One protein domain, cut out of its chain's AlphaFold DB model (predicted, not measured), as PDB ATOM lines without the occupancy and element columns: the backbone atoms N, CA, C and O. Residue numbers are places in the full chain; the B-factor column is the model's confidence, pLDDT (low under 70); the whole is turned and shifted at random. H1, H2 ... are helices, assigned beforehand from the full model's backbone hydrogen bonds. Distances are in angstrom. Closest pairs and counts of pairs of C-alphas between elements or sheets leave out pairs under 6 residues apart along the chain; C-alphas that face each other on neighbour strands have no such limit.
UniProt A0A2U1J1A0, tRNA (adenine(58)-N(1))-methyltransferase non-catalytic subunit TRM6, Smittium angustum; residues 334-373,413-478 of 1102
ATOM      1  N   ASP A 334     -40.987  24.406 -47.328       59.47
ATOM      2  CA  ASP A 334     -42.298  24.550 -46.703       59.47
ATOM      3  C   ASP A 334     -42.699  23.259 -45.995       59.47
ATOM      4  O   ASP A 334     -43.069  23.305 -44.830       59.47
ATOM      5  N   LEU A 335     -42.484  22.088 -46.602       60.88
ATOM      6  CA  LEU A 335     -42.678  20.793 -45.945       60.88
ATOM      7  C   LEU A 335     -41.710  20.581 -44.773       60.88
ATOM      8  O   LEU A 335     -42.078  19.952 -43.782       60.88
ATOM      9  N   LYS A 336     -40.470  21.084 -44.832       68.44
ATOM     10  CA  LYS A 336     -39.532  21.041 -43.693       68.44
ATOM     11  C   LYS A 336     -39.967  21.983 -42.568       68.44
ATOM     12  O   LYS A 336     -39.870  21.600 -41.405       68.44
ATOM     13  N   ILE A 337     -40.472  23.168 -42.903       70.12
ATOM     14  CA  ILE A 337     -41.016  24.151 -41.957       70.12
ATOM     15  C   ILE A 337     -42.325  23.639 -41.346       70.12
ATOM     16  O   ILE A 337     -42.549  23.773 -40.148       70.12
ATOM     17  N   GLU A 338     -43.195  23.016 -42.132       72.56
ATOM     18  CA  GLU A 338     -44.411  22.374 -41.644       72.56
ATOM     19  C   GLU A 338     -44.072  21.191 -40.744       72.56
ATOM     20  O   GLU A 338     -44.614  21.084 -39.646       72.56
ATOM     21  N   ASN A 339     -43.110  20.350 -41.128       75.19
ATOM     22  CA  ASN A 339     -42.656  19.254 -40.278       75.19
ATOM     23  C   ASN A 339     -42.011  19.752 -38.977       75.19
ATOM     24  O   ASN A 339     -42.258  19.155 -37.928       75.19
ATOM     25  N   SER A 340     -41.237  20.843 -39.000       74.44
ATOM     26  CA  SER A 340     -40.655  21.430 -37.785       74.44
ATOM     27  C   SER A 340     -41.723  22.068 -36.891       74.44
ATOM     28  O   SER A 340     -41.692  21.875 -35.678       74.44
ATOM     29  N   LYS A 341     -42.742  22.721 -37.470       81.19
ATOM     30  CA  LYS A 341     -43.926  23.212 -36.742       81.19
ATOM     31  C   LYS A 341     -44.728  22.069 -36.120       81.19
ATOM     32  O   LYS A 341     -45.130  22.164 -34.965       81.19
ATOM     33  N   ILE A 342     -44.937  20.971 -36.846       78.38
ATOM     34  CA  ILE A 342     -45.624  19.778 -36.329       78.38
ATOM     35  C   ILE A 342     -44.814  19.151 -35.187       78.38
ATOM     36  O   ILE A 342     -45.394  18.722 -34.189       78.38
ATOM     37  N   GLN A 343     -43.484  19.101 -35.301       80.19
ATOM     38  CA  GLN A 343     -42.609  18.632 -34.225       80.19
ATOM     39  C   GLN A 343     -42.677  19.549 -32.999       80.19
ATOM     40  O   GLN A 343     -42.840  19.036 -31.896       80.19
ATOM     41  N   ALA A 344     -42.669  20.872 -33.188       82.44
ATOM     42  CA  ALA A 344     -42.847  21.840 -32.107       82.44
ATOM     43  C   ALA A 344     -44.200  21.672 -31.397       82.44
ATOM     44  O   ALA A 344     -44.251  21.518 -30.184       82.44
ATOM     45  N   GLN A 345     -45.298  21.541 -32.146       83.81
ATOM     46  CA  GLN A 345     -46.616  21.280 -31.557       83.81
ATOM     47  C   GLN A 345     -46.670  19.958 -30.779       83.81
ATOM     48  O   GLN A 345     -47.350  19.861 -29.755       83.81
ATOM     49  N   LYS A 346     -45.992  18.909 -31.265       81.31
ATOM     50  CA  LYS A 346     -45.902  17.624 -30.556       81.31
ATOM     51  C   LYS A 346     -45.055  17.740 -29.287       81.31
ATOM     52  O   LYS A 346     -45.456  17.181 -28.265       81.31
ATOM     53  N   ARG A 347     -43.949  18.489 -29.335       89.81
ATOM     54  CA  ARG A 347     -43.120  18.836 -28.172       89.81
ATOM     55  C   ARG A 347     -43.955  19.556 -27.117       89.81
ATOM     56  O   ARG A 347     -44.029  19.075 -25.991       89.81
ATOM     57  N   ASP A 348     -44.664  20.615 -27.495       88.19
ATOM     58  CA  ASP A 348     -45.479  21.416 -26.573       88.19
ATOM     59  C   ASP A 348     -46.604  20.596 -25.940       88.19
ATOM     60  O   ASP A 348     -46.842  20.672 -24.735       88.19
ATOM     61  N   LYS A 349     -47.275  19.742 -26.725       86.25
ATOM     62  CA  LYS A 349     -48.284  18.808 -26.200       86.25
ATOM     63  C   LYS A 349     -47.684  17.829 -25.190       86.25
ATOM     64  O   LYS A 349     -48.308  17.580 -24.158       86.25
ATOM     65  N   ALA A 350     -46.498  17.286 -25.466       85.88
ATOM     66  CA  ALA A 350     -45.805  16.397 -24.538       85.88
ATOM     67  C   ALA A 350     -45.408  17.131 -23.247       85.88
ATOM     68  O   ALA A 350     -45.679  16.628 -22.159       85.88
ATOM     69  N   ILE A 351     -44.845  18.338 -23.351       90.81
ATOM     70  CA  ILE A 351     -44.480  19.181 -22.203       90.81
ATOM     71  C   ILE A 351     -45.712  19.517 -21.354       90.81
ATOM     72  O   ILE A 351     -45.686  19.334 -20.139       90.81
ATOM     73  N   ASN A 352     -46.811  19.946 -21.977       89.19
ATOM     74  CA  ASN A 352     -48.049  20.284 -21.271       89.19
ATOM     75  C   ASN A 352     -48.617  19.085 -20.510       89.19
ATOM     76  O   ASN A 352     -48.964  19.217 -19.338       89.19
ATOM     77  N   LEU A 353     -48.635  17.906 -21.136       87.06
ATOM     78  CA  LEU A 353     -49.071  16.671 -20.486       87.06
ATOM     79  C   LEU A 353     -48.198  16.318 -19.268       87.06
ATOM     80  O   LEU A 353     -48.715  15.907 -18.228       87.06
ATOM     81  N   LEU A 354     -46.876  16.467 -19.379       87.44
ATOM     82  CA  LEU A 354     -45.950  16.165 -18.282       87.44
ATOM     83  C   LEU A 354     -46.030  17.197 -17.152       87.44
ATOM     84  O   LEU A 354     -45.969  16.820 -15.981       87.44
ATOM     85  N   ASN A 355     -46.237  18.472 -17.476       87.81
ATOM     86  CA  ASN A 355     -46.480  19.526 -16.493       87.81
ATOM     87  C   ASN A 355     -47.814  19.315 -15.762       87.81
ATOM     88  O   ASN A 355     -47.894  19.495 -14.546       87.81
ATOM     89  N   GLU A 356     -48.855  18.874 -16.470       87.19
ATOM     90  CA  GLU A 356     -50.127  18.497 -15.858       87.19
ATOM     91  C   GLU A 356     -49.952  17.284 -14.936       87.19
ATOM     92  O   GLU A 356     -50.433  17.298 -13.797       87.19
ATOM     93  N   PHE A 357     -49.201  16.269 -15.368       86.12
ATOM     94  CA  PHE A 357     -48.849  15.131 -14.521       86.12
ATOM     95  C   PHE A 357     -48.089  15.568 -13.262       86.12
ATOM     96  O   PHE A 357     -48.440  15.140 -12.163       86.12
ATOM     97  N   GLU A 358     -47.102  16.456 -13.394       87.19
ATOM     98  CA  GLU A 358     -46.336  17.006 -12.271       87.19
ATOM     99  C   GLU A 358     -47.220  17.824 -11.319       87.19
ATOM    100  O   GLU A 358     -47.050  17.757 -10.104       87.19
ATOM    101  N   SER A 359     -48.216  18.548 -11.834       81.94
ATOM    102  CA  SER A 359     -49.160  19.285 -10.985       81.94
ATOM    103  C   SER A 359     -50.011  18.362 -10.099       81.94
ATOM    104  O   SER A 359     -50.317  18.715  -8.957       81.94
ATOM    105  N   HIS A 360     -50.342  17.159 -10.586       84.81
ATOM    106  CA  HIS A 360     -51.117  16.154  -9.855       84.81
ATOM    107  C   HIS A 360     -50.244  15.265  -8.959       84.81
ATOM    108  O   HIS A 360     -50.632  14.936  -7.835       84.81
ATOM    109  N   ASN A 361     -49.065  14.865  -9.439       83.50
ATOM    110  CA  ASN A 361     -48.122  14.011  -8.723       83.50
ATOM    111  C   ASN A 361     -46.713  14.631  -8.669       83.50
ATOM    112  O   ASN A 361     -45.776  14.082  -9.254       83.50
ATOM    113  N   PRO A 362     -46.539  15.726  -7.912       86.38
ATOM    114  CA  PRO A 362     -45.287  16.474  -7.892       86.38
ATOM    115  C   PRO A 362     -44.139  15.640  -7.337       86.38
ATOM    116  O   PRO A 362     -44.308  14.983  -6.303       86.38
ATOM    117  N   PHE A 363     -42.987  15.673  -8.005       88.25
ATOM    118  CA  PHE A 363     -41.786  14.905  -7.670       88.25
ATOM    119  C   PHE A 363     -42.064  13.402  -7.507       88.25
ATOM    120  O   PHE A 363     -41.592  12.752  -6.568       88.25
ATOM    121  N   GLY A 364     -42.902  12.842  -8.388       83.19
ATOM    122  CA  GLY A 364     -43.378  11.459  -8.299       83.19
ATOM    123  C   GLY A 364     -42.256  10.430  -8.117       83.19
ATOM    124  O   GLY A 364     -42.354   9.584  -7.226       83.19
ATOM    125  N   TYR A 365     -41.177  10.552  -8.901       84.88
ATOM    126  CA  TYR A 365     -40.023   9.653  -8.826       84.88
ATOM    127  C   TYR A 365     -39.290   9.760  -7.489       84.88
ATOM    128  O   TYR A 365     -39.064   8.743  -6.842       84.88
ATOM    129  N   LEU A 366     -38.954  10.973  -7.036       83.94
ATOM    130  CA  LEU A 366     -38.217  11.155  -5.782       83.94
ATOM    131  C   LEU A 366     -39.023  10.649  -4.584       83.94
ATOM    132  O   LEU A 366     -38.484   9.937  -3.745       83.94
ATOM    133  N   LYS A 367     -40.341  10.883  -4.553       83.94
ATOM    134  CA  LYS A 367     -41.213  10.299  -3.519       83.94
ATOM    135  C   LYS A 367     -41.219   8.771  -3.553       83.94
ATOM    136  O   LYS A 367     -41.333   8.151  -2.500       83.94
ATOM    137  N   PHE A 368     -41.158   8.162  -4.735       82.31
ATOM    138  CA  PHE A 368     -41.051   6.711  -4.878       82.31
ATOM    139  C   PHE A 368     -39.684   6.201  -4.414       82.31
ATOM    140  O   PHE A 368     -39.612   5.230  -3.666       82.31
ATOM    141  N   ALA A 369     -38.608   6.873  -4.815       76.88
ATOM    142  CA  ALA A 369     -37.249   6.420  -4.579       76.88
ATOM    143  C   ALA A 369     -36.772   6.664  -3.134       76.88
ATOM    144  O   ALA A 369     -36.081   5.804  -2.584       76.88
ATOM    145  N   GLU A 370     -37.172   7.776  -2.505       72.44
ATOM    146  CA  GLU A 370     -36.867   8.124  -1.106       72.44
ATOM    147  C   GLU A 370     -37.743   7.348  -0.099       72.44
ATOM    148  O   GLU A 370     -37.361   7.186   1.063       72.44
ATOM    149  N   ARG A 371     -38.899   6.804  -0.517       66.25
ATOM    150  CA  ARG A 371     -39.675   5.857   0.301       66.25
ATOM    151  C   ARG A 371     -38.944   4.518   0.345       66.25
ATOM    152  O   ARG A 371     -39.042   3.703  -0.566       66.25
ATOM    153  N   THR A 372     -38.219   4.272   1.430       49.25
ATOM    154  CA  THR A 372     -37.660   2.950   1.711       49.25
ATOM    155  C   THR A 372     -38.793   1.916   1.808       49.25
ATOM    156  O   THR A 372     -39.750   2.129   2.562       49.25
ATOM    157  N   PRO A 373     -38.724   0.771   1.102       38.78
ATOM    158  CA  PRO A 373     -39.511  -0.384   1.491       38.78
ATOM    159  C   PRO A 373     -38.950  -0.870   2.829       38.78
ATOM    160  O   PRO A 373     -37.976  -1.617   2.890       38.78
ATOM    161  N   GLU A 413     -31.602   0.414 -11.009       81.69
ATOM    162  CA  GLU A 413     -32.645  -0.580 -10.719       81.69
ATOM    163  C   GLU A 413     -33.978   0.077 -10.340       81.69
ATOM    164  O   GLU A 413     -35.029  -0.271 -10.889       81.69
ATOM    165  N   LYS A 414     -33.947   1.078  -9.450       78.94
ATOM    166  CA  LYS A 414     -35.141   1.849  -9.081       78.94
ATOM    167  C   LYS A 414     -35.711   2.634 -10.255       78.94
ATOM    168  O   LYS A 414     -36.929   2.732 -10.375       78.94
ATOM    169  N   GLU A 415     -34.868   3.174 -11.129       83.06
ATOM    170  CA  GLU A 415     -35.303   3.813 -12.371       83.06
ATOM    171  C   GLU A 415     -36.037   2.829 -13.279       83.06
ATOM    172  O   GLU A 415     -37.107   3.154 -13.792       83.06
ATOM    173  N   LYS A 416     -35.507   1.611 -13.447       85.44
ATOM    174  CA  LYS A 416     -36.153   0.559 -14.243       85.44
ATOM    175  C   LYS A 416     -37.522   0.187 -13.669       85.44
ATOM    176  O   LYS A 416     -38.496   0.129 -14.417       85.44
ATOM    177  N   LEU A 417     -37.607   0.011 -12.350       85.62
ATOM    178  CA  LEU A 417     -38.859  -0.288 -11.648       85.62
ATOM    179  C   LEU A 417     -39.864   0.875 -11.711       85.62
ATOM    180  O   LEU A 417     -41.070   0.672 -11.827       85.62
ATOM    181  N   TRP A 418     -39.384   2.116 -11.652       85.88
ATOM    182  CA  TRP A 418     -40.237   3.289 -11.815       85.88
ATOM    183  C   TRP A 418     -40.811   3.372 -13.230       85.88
ATOM    184  O   TRP A 418     -42.011   3.588 -13.392       85.88
ATOM    185  N   ARG A 419     -39.981   3.129 -14.252       84.81
ATOM    186  CA  ARG A 419     -40.410   3.120 -15.657       84.81
ATOM    187  C   ARG A 419     -41.509   2.092 -15.917       84.81
ATOM    188  O   ARG A 419     -42.443   2.416 -16.641       84.81
ATOM    189  N   SER A 420     -41.456   0.910 -15.295       85.31
ATOM    190  CA  SER A 420     -42.534  -0.086 -15.418       85.31
ATOM    191  C   SER A 420     -43.838   0.323 -14.724       85.31
ATOM    192  O   SER A 420     -44.904  -0.125 -15.130       85.31
ATOM    193  N   ASN A 421     -43.770   1.175 -13.696       84.31
ATOM    194  CA  ASN A 421     -44.943   1.634 -12.943       84.31
ATOM    195  C   ASN A 421     -45.618   2.875 -13.558       84.31
ATOM    196  O   ASN A 421     -46.717   3.251 -13.140       84.31
ATOM    197  N   LEU A 422     -44.976   3.543 -14.521       83.81
ATOM    198  CA  LEU A 422     -45.528   4.722 -15.187       83.81
ATOM    199  C   LEU A 422     -46.643   4.341 -16.167       83.81
ATOM    200  O   LEU A 422     -46.589   3.323 -16.854       83.81
ATOM    201  N   LYS A 423     -47.653   5.212 -16.289       84.00
ATOM    202  CA  LYS A 423     -48.689   5.051 -17.317       84.00
ATOM    203  C   LYS A 423     -48.044   5.109 -18.715       84.00
ATOM    204  O   LYS A 423     -47.242   6.019 -18.943       84.00
ATOM    205  N   PRO A 424     -48.453   4.256 -19.676       86.44
ATOM    206  CA  PRO A 424     -47.859   4.218 -21.017       86.44
ATOM    207  C   PRO A 424     -47.870   5.571 -21.732       86.44
ATOM    208  O   PRO A 424     -46.908   5.926 -22.399       86.44
ATOM    209  N   ILE A 425     -48.927   6.368 -21.544       84.31
ATOM    210  CA  ILE A 425     -49.063   7.699 -22.153       84.31
ATOM    211  C   ILE A 425     -47.952   8.647 -21.667       84.31
ATOM    212  O   ILE A 425     -47.333   9.338 -22.473       84.31
ATOM    213  N   ILE A 426     -47.663   8.642 -20.362       85.50
ATOM    214  CA  ILE A 426     -46.602   9.465 -19.765       85.50
ATOM    215  C   ILE A 426     -45.235   8.971 -20.236       85.50
ATOM    216  O   ILE A 426     -44.408   9.772 -20.657       85.50
ATOM    217  N   HIS A 427     -45.021   7.653 -20.239       85.94
ATOM    218  CA  HIS A 427     -43.775   7.071 -20.731       85.94
ATOM    219  C   HIS A 427     -43.513   7.420 -22.205       85.94
ATOM    220  O   HIS A 427     -42.416   7.845 -22.555       85.94
ATOM    221  N   ASN A 428     -44.531   7.320 -23.063       87.25
ATOM    222  CA  ASN A 428     -44.426   7.671 -24.477       87.25
ATOM    223  C   ASN A 428     -44.111   9.158 -24.675       87.25
ATOM    224  O   ASN A 428     -43.302   9.493 -25.536       87.25
ATOM    225  N   ALA A 429     -44.701  10.047 -23.867       86.56
ATOM    226  CA  ALA A 429     -44.384  11.474 -23.900       86.56
ATOM    227  C   ALA A 429     -42.926  11.751 -23.493       86.56
ATOM    228  O   ALA A 429     -42.239  12.520 -24.164       86.56
ATOM    229  N   GLN A 430     -42.424  11.074 -22.453       89.94
ATOM    230  CA  GLN A 430     -41.020  11.165 -22.036       89.94
ATOM    231  C   GLN A 430     -40.068  10.689 -23.141       89.94
ATOM    232  O   GLN A 430     -39.131  11.401 -23.493       89.94
ATOM    233  N   GLN A 431     -40.331   9.516 -23.728       89.38
ATOM    234  CA  GLN A 431     -39.527   8.968 -24.827       89.38
ATOM    235  C   GLN A 431     -39.562   9.863 -26.063       89.38
ATOM    236  O   GLN A 431     -38.550  10.048 -26.729       89.38
ATOM    237  N   HIS A 432     -40.717  10.462 -26.362       89.56
ATOM    238  CA  HIS A 432     -40.834  11.389 -27.477       89.56
ATOM    239  C   HIS A 432     -39.920  12.606 -27.303       89.56
ATOM    240  O   HIS A 432     -39.215  12.966 -28.243       89.56
ATOM    241  N   LEU A 433     -39.886  13.199 -26.105       92.06
ATOM    242  CA  LEU A 433     -39.002  14.327 -25.805       92.06
ATOM    243  C   LEU A 433     -37.522  13.935 -25.843       92.06
ATOM    244  O   LEU A 433     -36.721  14.690 -26.385       92.06
ATOM    245  N   ILE A 434     -37.162  12.753 -25.330       91.69
ATOM    246  CA  ILE A 434     -35.788  12.232 -25.412       91.69
ATOM    247  C   ILE A 434     -35.368  12.080 -26.878       91.69
ATOM    248  O   ILE A 434     -34.335  12.616 -27.271       91.69
ATOM    249  N   ASN A 435     -36.211  11.460 -27.706       92.44
ATOM    250  CA  ASN A 435     -35.951  11.289 -29.135       92.44
ATOM    251  C   ASN A 435     -35.848  12.628 -29.886       92.44
ATOM    252  O   ASN A 435     -35.125  12.719 -30.875       92.44
ATOM    253  N   LEU A 436     -36.594  13.660 -29.474       90.62
ATOM    254  CA  LEU A 436     -36.477  15.003 -30.050       90.62
ATOM    255  C   LEU A 436     -35.153  15.664 -29.653       90.62
ATOM    256  O   LEU A 436     -34.459  16.190 -30.519       90.62
ATOM    257  N   ALA A 437     -34.766  15.576 -28.380       91.19
ATOM    258  CA  ALA A 437     -33.484  16.097 -27.914       91.19
ATOM    259  C   ALA A 437     -32.299  15.403 -28.611       91.19
ATOM    260  O   ALA A 437     -31.368  16.072 -29.045       91.19
ATOM    261  N   GLU A 438     -32.361  14.083 -28.816       89.25
ATOM    262  CA  GLU A 438     -31.350  13.330 -29.579       89.25
ATOM    263  C   GLU A 438     -31.274  13.747 -31.056       89.25
ATOM    264  O   GLU A 438     -30.211  13.673 -31.668       89.25
ATOM    265  N   LYS A 439     -32.379  14.242 -31.628       88.12
ATOM    266  CA  LYS A 439     -32.415  14.830 -32.979       88.12
ATOM    267  C   LYS A 439     -31.896  16.273 -33.035       88.12
ATOM    268  O   LYS A 439     -31.881  16.850 -34.121       88.12
ATOM    269  N   GLY A 440     -31.471  16.848 -31.908       87.38
ATOM    270  CA  GLY A 440     -30.942  18.210 -31.818       87.38
ATOM    271  C   GLY A 440     -31.989  19.286 -31.519       87.38
ATOM    272  O   GLY A 440     -31.742  20.460 -31.782       87.38
ATOM    273  N   ASP A 441     -33.159  18.918 -30.989       90.75
ATOM    274  CA  ASP A 441     -34.154  19.889 -30.523       90.75
ATOM    275  C   ASP A 441     -33.735  20.503 -29.176       90.75
ATOM    276  O   ASP A 441     -33.886  19.895 -28.110       90.75
ATOM    277  N   TYR A 442     -33.213  21.729 -29.228       91.81
ATOM    278  CA  TYR A 442     -32.681  22.428 -28.058       91.81
ATOM    279  C   TYR A 442     -33.747  22.798 -27.015       91.81
ATOM    280  O   TYR A 442     -33.432  22.882 -25.830       91.81
ATOM    281  N   GLU A 443     -35.011  22.999 -27.400       91.88
ATOM    282  CA  GLU A 443     -36.078  23.282 -26.426       91.88
ATOM    283  C   GLU A 443     -36.446  22.025 -25.633       91.88
ATOM    284  O   GLU A 443     -36.626  22.078 -24.412       91.88
ATOM    285  N   ALA A 444     -36.506  20.875 -26.315       92.81
ATOM    286  CA  ALA A 444     -36.697  19.589 -25.656       92.81
ATOM    287  C   ALA A 444     -35.509  19.261 -24.737       92.81
ATOM    288  O   ALA A 444     -35.710  18.832 -23.600       92.81
ATOM    289  N   GLU A 445     -34.277  19.509 -25.193       94.56
ATOM    290  CA  GLU A 445     -33.071  19.313 -24.385       94.56
ATOM    291  C   GLU A 445     -33.053  20.227 -23.148       94.56
ATOM    292  O   GLU A 445     -32.729  19.754 -22.057       94.56
ATOM    293  N   PHE A 446     -33.479  21.491 -23.277       95.69
ATOM    294  CA  PHE A 446     -33.629  22.431 -22.158       95.69
ATOM    295  C   PHE A 446     -34.630  21.923 -21.120       95.69
ATOM    296  O   PHE A 446     -34.319  21.863 -19.928       95.69
ATOM    297  N   TYR A 447     -35.819  21.515 -21.571       94.69
ATOM    298  CA  TYR A 447     -36.852  20.991 -20.685       94.69
ATOM    299  C   TYR A 447     -36.370  19.734 -19.951       94.69
ATOM    300  O   TYR A 447     -36.499  19.649 -18.730       94.69
ATOM    301  N   LEU A 448     -35.754  18.784 -20.667       94.31
ATOM    302  CA  LEU A 448     -35.205  17.561 -20.076       94.31
ATOM    303  C   LEU A 448     -34.110  17.858 -19.053       94.31
ATOM    304  O   LEU A 448     -34.118  17.261 -17.978       94.31
ATOM    305  N   ALA A 449     -33.197  18.787 -19.351       95.19
ATOM    306  CA  ALA A 449     -32.127  19.159 -18.434       95.19
ATOM    307  C   ALA A 449     -32.684  19.663 -17.093       95.19
ATOM    308  O   ALA A 449     -32.176  19.283 -16.036       95.19
ATOM    309  N   GLU A 450     -33.757  20.460 -17.122       93.62
ATOM    310  CA  GLU A 450     -34.449  20.924 -15.920       93.62
ATOM    311  C   GLU A 450     -35.196  19.789 -15.199       93.62
ATOM    312  O   GLU A 450     -35.054  19.629 -13.984       93.62
ATOM    313  N   GLN A 451     -35.966  18.967 -15.922       93.06
ATOM    314  CA  GLN A 451     -36.748  17.897 -15.292       93.06
ATOM    315  C   GLN A 451     -35.855  16.822 -14.654       93.06
ATOM    316  O   GLN A 451     -36.130  16.396 -13.531       93.06
ATOM    317  N   GLU A 452     -34.770  16.419 -15.324       92.06
ATOM    318  CA  GLU A 452     -33.780  15.456 -14.817       92.06
ATOM    319  C   GLU A 452     -33.001  16.018 -13.615       92.06
ATOM    320  O   GLU A 452     -32.616  15.260 -12.727       92.06
ATOM    321  N   MET A 453     -32.793  17.338 -13.536       92.81
ATOM    322  CA  MET A 453     -32.111  17.967 -12.398       92.81
ATOM    323  C   MET A 453     -32.918  17.861 -11.103       92.81
ATOM    324  O   MET A 453     -32.358  17.606 -10.039       92.81
ATOM    325  N   TYR A 454     -34.235  18.060 -11.192       90.56
ATOM    326  CA  TYR A 454     -35.121  18.119 -10.026       90.56
ATOM    327  C   TYR A 454     -35.981  16.863  -9.821       90.56
ATOM    328  O   TYR A 454     -36.675  16.780  -8.810       90.56
ATOM    329  N   GLY A 455     -35.975  15.908 -10.757       88.38
ATOM    330  CA  GLY A 455     -36.812  14.704 -10.710       88.38
ATOM    331  C   GLY A 455     -38.311  14.989 -10.881       88.38
ATOM    332  O   GLY A 455     -39.134  14.461 -10.125       88.38
ATOM    333  N   LYS A 456     -38.658  15.863 -11.831       89.75
ATOM    334  CA  LYS A 456     -40.028  16.334 -12.119       89.75
ATOM    335  C   LYS A 456     -40.613  15.681 -13.378       89.75
ATOM    336  O   LYS A 456     -39.899  15.033 -14.138       89.75
ATOM    337  N   GLY A 457     -41.926  15.789 -13.595       81.88
ATOM    338  CA  GLY A 457     -42.597  15.275 -14.801       81.88
ATOM    339  C   GLY A 457     -42.558  13.745 -14.905       81.88
ATOM    340  O   GLY A 457     -42.668  13.169 -15.987       81.88
ATOM    341  N   GLY A 458     -42.333  13.066 -13.776       81.94
ATOM    342  CA  GLY A 458     -42.107  11.623 -13.724       81.94
ATOM    343  C   GLY A 458     -40.742  11.165 -14.246       81.94
ATOM    344  O   GLY A 458     -40.546   9.952 -14.352       81.94
ATOM    345  N   PHE A 459     -39.823  12.077 -14.577       89.31
ATOM    346  CA  PHE A 459     -38.449  11.725 -14.925       89.31
ATOM    347  C   PHE A 459     -37.650  11.346 -13.671       89.31
ATOM    348  O   PHE A 459     -37.878  11.913 -12.595       89.31
ATOM    349  N   PRO A 460     -36.711  10.391 -13.785       87.19
ATOM    350  CA  PRO A 460     -35.768  10.133 -12.715       87.19
ATOM    351  C   PRO A 460     -34.786  11.294 -12.555       87.19
ATOM    352  O   PRO A 460     -34.421  11.955 -13.527       87.19
ATOM    353  N   MET A 461     -34.357  11.540 -11.318       88.50
ATOM    354  CA  MET A 461     -33.356  12.564 -11.040       88.50
ATOM    355  C   MET A 461     -31.969  12.065 -11.464       88.50
ATOM    356  O   MET A 461     -31.468  11.096 -10.900       88.50
ATOM    357  N   ASN A 462     -31.347  12.735 -12.434       88.75
ATOM    358  CA  ASN A 462     -30.029  12.389 -12.963       88.75
ATOM    359  C   ASN A 462     -29.208  13.651 -13.265       88.75
ATOM    360  O   ASN A 462     -29.291  14.251 -14.339       88.75
ATOM    361  N   LEU A 463     -28.367  14.038 -12.304       90.12
ATOM    362  CA  LEU A 463     -27.571  15.264 -12.382       90.12
ATOM    363  C   LEU A 463     -26.455  15.204 -13.428       90.12
ATOM    364  O   LEU A 463     -26.123  16.230 -14.012       90.12
ATOM    365  N   LYS A 464     -25.895  14.020 -13.702       89.25
ATOM    366  CA  LYS A 464     -24.845  13.853 -14.717       89.25
ATOM    367  C   LYS A 464     -25.406  14.045 -16.124       89.25
ATOM    368  O   LYS A 464     -24.794  14.736 -16.934       89.25
ATOM    369  N   SER A 465     -26.571  13.454 -16.396       89.56
ATOM    370  CA  SER A 465     -27.301  13.658 -17.653       89.56
ATOM    371  C   SER A 465     -27.708  15.123 -17.812       89.56
ATOM    372  O   SER A 465     -27.370  15.746 -18.816       89.56
ATOM    373  N   SER A 466     -28.305  15.711 -16.770       94.25
ATOM    374  CA  SER A 466     -28.664  17.132 -16.749       94.25
ATOM    375  C   SER A 466     -27.460  18.043 -17.029       94.25
ATOM    376  O   SER A 466     -27.537  18.913 -17.893       94.25
ATOM    377  N   PHE A 467     -26.313  17.805 -16.383       95.38
ATOM    378  CA  PHE A 467     -25.077  18.558 -16.621       95.38
ATOM    379  C   PHE A 467     -24.608  18.477 -18.081       95.38
ATOM    380  O   PHE A 467     -24.238  19.496 -18.663       95.38
ATOM    381  N   LEU A 468     -24.640  17.286 -18.689       94.06
ATOM    382  CA  LEU A 468     -24.268  17.105 -20.096       94.06
ATOM    383  C   LEU A 468     -25.218  17.858 -21.033       94.06
ATOM    384  O   LEU A 468     -24.745  18.542 -21.937       94.06
ATOM    385  N   ARG A 469     -26.529  17.807 -20.781       95.06
ATOM    386  CA  ARG A 469     -27.523  18.563 -21.558       95.06
ATOM    387  C   ARG A 469     -27.326  20.071 -21.420       95.06
ATOM    388  O   ARG A 469     -27.298  20.780 -22.419       95.06
ATOM    389  N   TRP A 470     -27.096  20.576 -20.204       96.88
ATOM    390  CA  TRP A 470     -26.772  21.992 -19.997       96.88
ATOM    391  C   TRP A 470     -25.495  22.408 -20.726       96.88
ATOM    392  O   TRP A 470     -25.440  23.489 -21.312       96.88
ATOM    393  N   LYS A 471     -24.485  21.535 -20.737       95.50
ATOM    394  CA  LYS A 471     -23.236  21.758 -21.467       95.50
ATOM    395  C   LYS A 471     -23.466  21.831 -22.976       95.50
ATOM    396  O   LYS A 471     -23.005  22.786 -23.597       95.50
ATOM    397  N   ASN A 472     -24.206  20.882 -23.545       95.00
ATOM    398  CA  ASN A 472     -24.555  20.867 -24.966       95.00
ATOM    399  C   ASN A 472     -25.342  22.120 -25.364       95.00
ATOM    400  O   ASN A 472     -25.000  22.780 -26.344       95.00
ATOM    401  N   LEU A 473     -26.345  22.503 -24.570       95.50
ATOM    402  CA  LEU A 473     -27.136  23.710 -24.801       95.50
ATOM    403  C   LEU A 473     -26.268  24.966 -24.797       95.50
ATOM    404  O   LEU A 473     -26.380  25.790 -25.705       95.50
ATOM    405  N   ALA A 474     -25.381  25.107 -23.812       95.38
ATOM    406  CA  ALA A 474     -24.482  26.251 -23.732       95.38
ATOM    407  C   ALA A 474     -23.508  26.312 -24.922       95.38
ATOM    408  O   ALA A 474     -23.241  27.407 -25.413       95.38
ATOM    409  N   GLN A 475     -23.007  25.168 -25.403       92.94
ATOM    410  CA  GLN A 475     -22.071  25.100 -26.533       92.94
ATOM    411  C   GLN A 475     -22.746  25.343 -27.889       92.94
ATOM    412  O   GLN A 475     -22.188  26.053 -28.721       92.94
ATOM    413  N   ASN A 476     -23.939  24.786 -28.103       92.81
ATOM    414  CA  ASN A 476     -24.621  24.836 -29.397       92.81
ATOM    415  C   ASN A 476     -25.436  26.119 -29.595       92.81
ATOM    416  O   ASN A 476     -25.470  26.664 -30.693       92.81
ATOM    417  N   THR A 477     -26.108  26.595 -28.541       91.06
ATOM    418  CA  THR A 477     -27.043  27.736 -28.632       91.06
ATOM    419  C   THR A 477     -26.538  28.993 -27.938       91.06
ATOM    420  O   THR A 477     -27.040  30.083 -28.199       91.06
ATOM    421  N   GLY A 478     -25.580  28.859 -27.015       92.50
ATOM    422  CA  GLY A 478     -25.165  29.964 -26.157       92.50
ATOM    423  C   GLY A 478     -26.230  30.403 -25.145       92.50
ATOM    424  O   GLY A 478     -26.154  31.534 -24.686       92.50
TER     425      GLY A 478
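This is residues 334 to 373 and 413 to 478 of the 1102 residues of the protein "tRNA (adenine(58)-N(1))-methyltransferase non-catalytic subunit TRM6" of Smittium angustum (UniProt A0A2U1J1A0). The long helix H1 is crossed by H4, and H5 and H6 fold back on each other as a helical hairpin, with H5 in the middle between H1 and H6. The short helices H2 and H3 sit at one end, while residues 334 to 339 of H1 stick out free at the other. The printed part has 106 residues with six named helices, H1 to H6 in chain order, and no named strand: all helix. It is compact, with a radius of gyration of the C-alphas of 14.4 A, yet elongated, spanning 54 by 29 by 22 A.

Start with H1, residues 334 to 360; its residues 347 to 354 alone touch H4, residues 424 to 438, at a steep tilt of 48 degrees, closest at the C-alphas of Ala 350 and Ala 429, 5.2 A. H2, residues 364 to 370, and H3, residues 413 to 421, only just touch, with 3 pairs of C-alphas within 8 A, closest at Ala 369 and Lys 414, 6.8 A. Residues 433 to 437 of H4 touch residues 443 to 448 of H5, residues 442 to 454, closest at the C-alphas of Ala 437 and Glu 445, 4.8 A. H5 and H6, residues 463 to 477, form a hairpin at a shallow tilt of 26 degrees, closest at the C-alphas of Ala 449 and Ser 466, 4.4 A. H1 and H6 are apart. In H1 to H6 every O i to N i+4 pair is within hydrogen-bond range.

Find C-alpha 334 at (-42.298, 24.550, -46.703); from there H1 runs 38.8 A to C-alpha 360. H4 measures 20.7 A and H6 20.5 A, ending at C-alpha 477, (-27.043, 27.736, -28.632).

Residues 374 to 412 are not printed; C-alphas 373 and 413 are 14.0 A apart. Confidence is under 70 at residues 334 to 336 and 371 to 373.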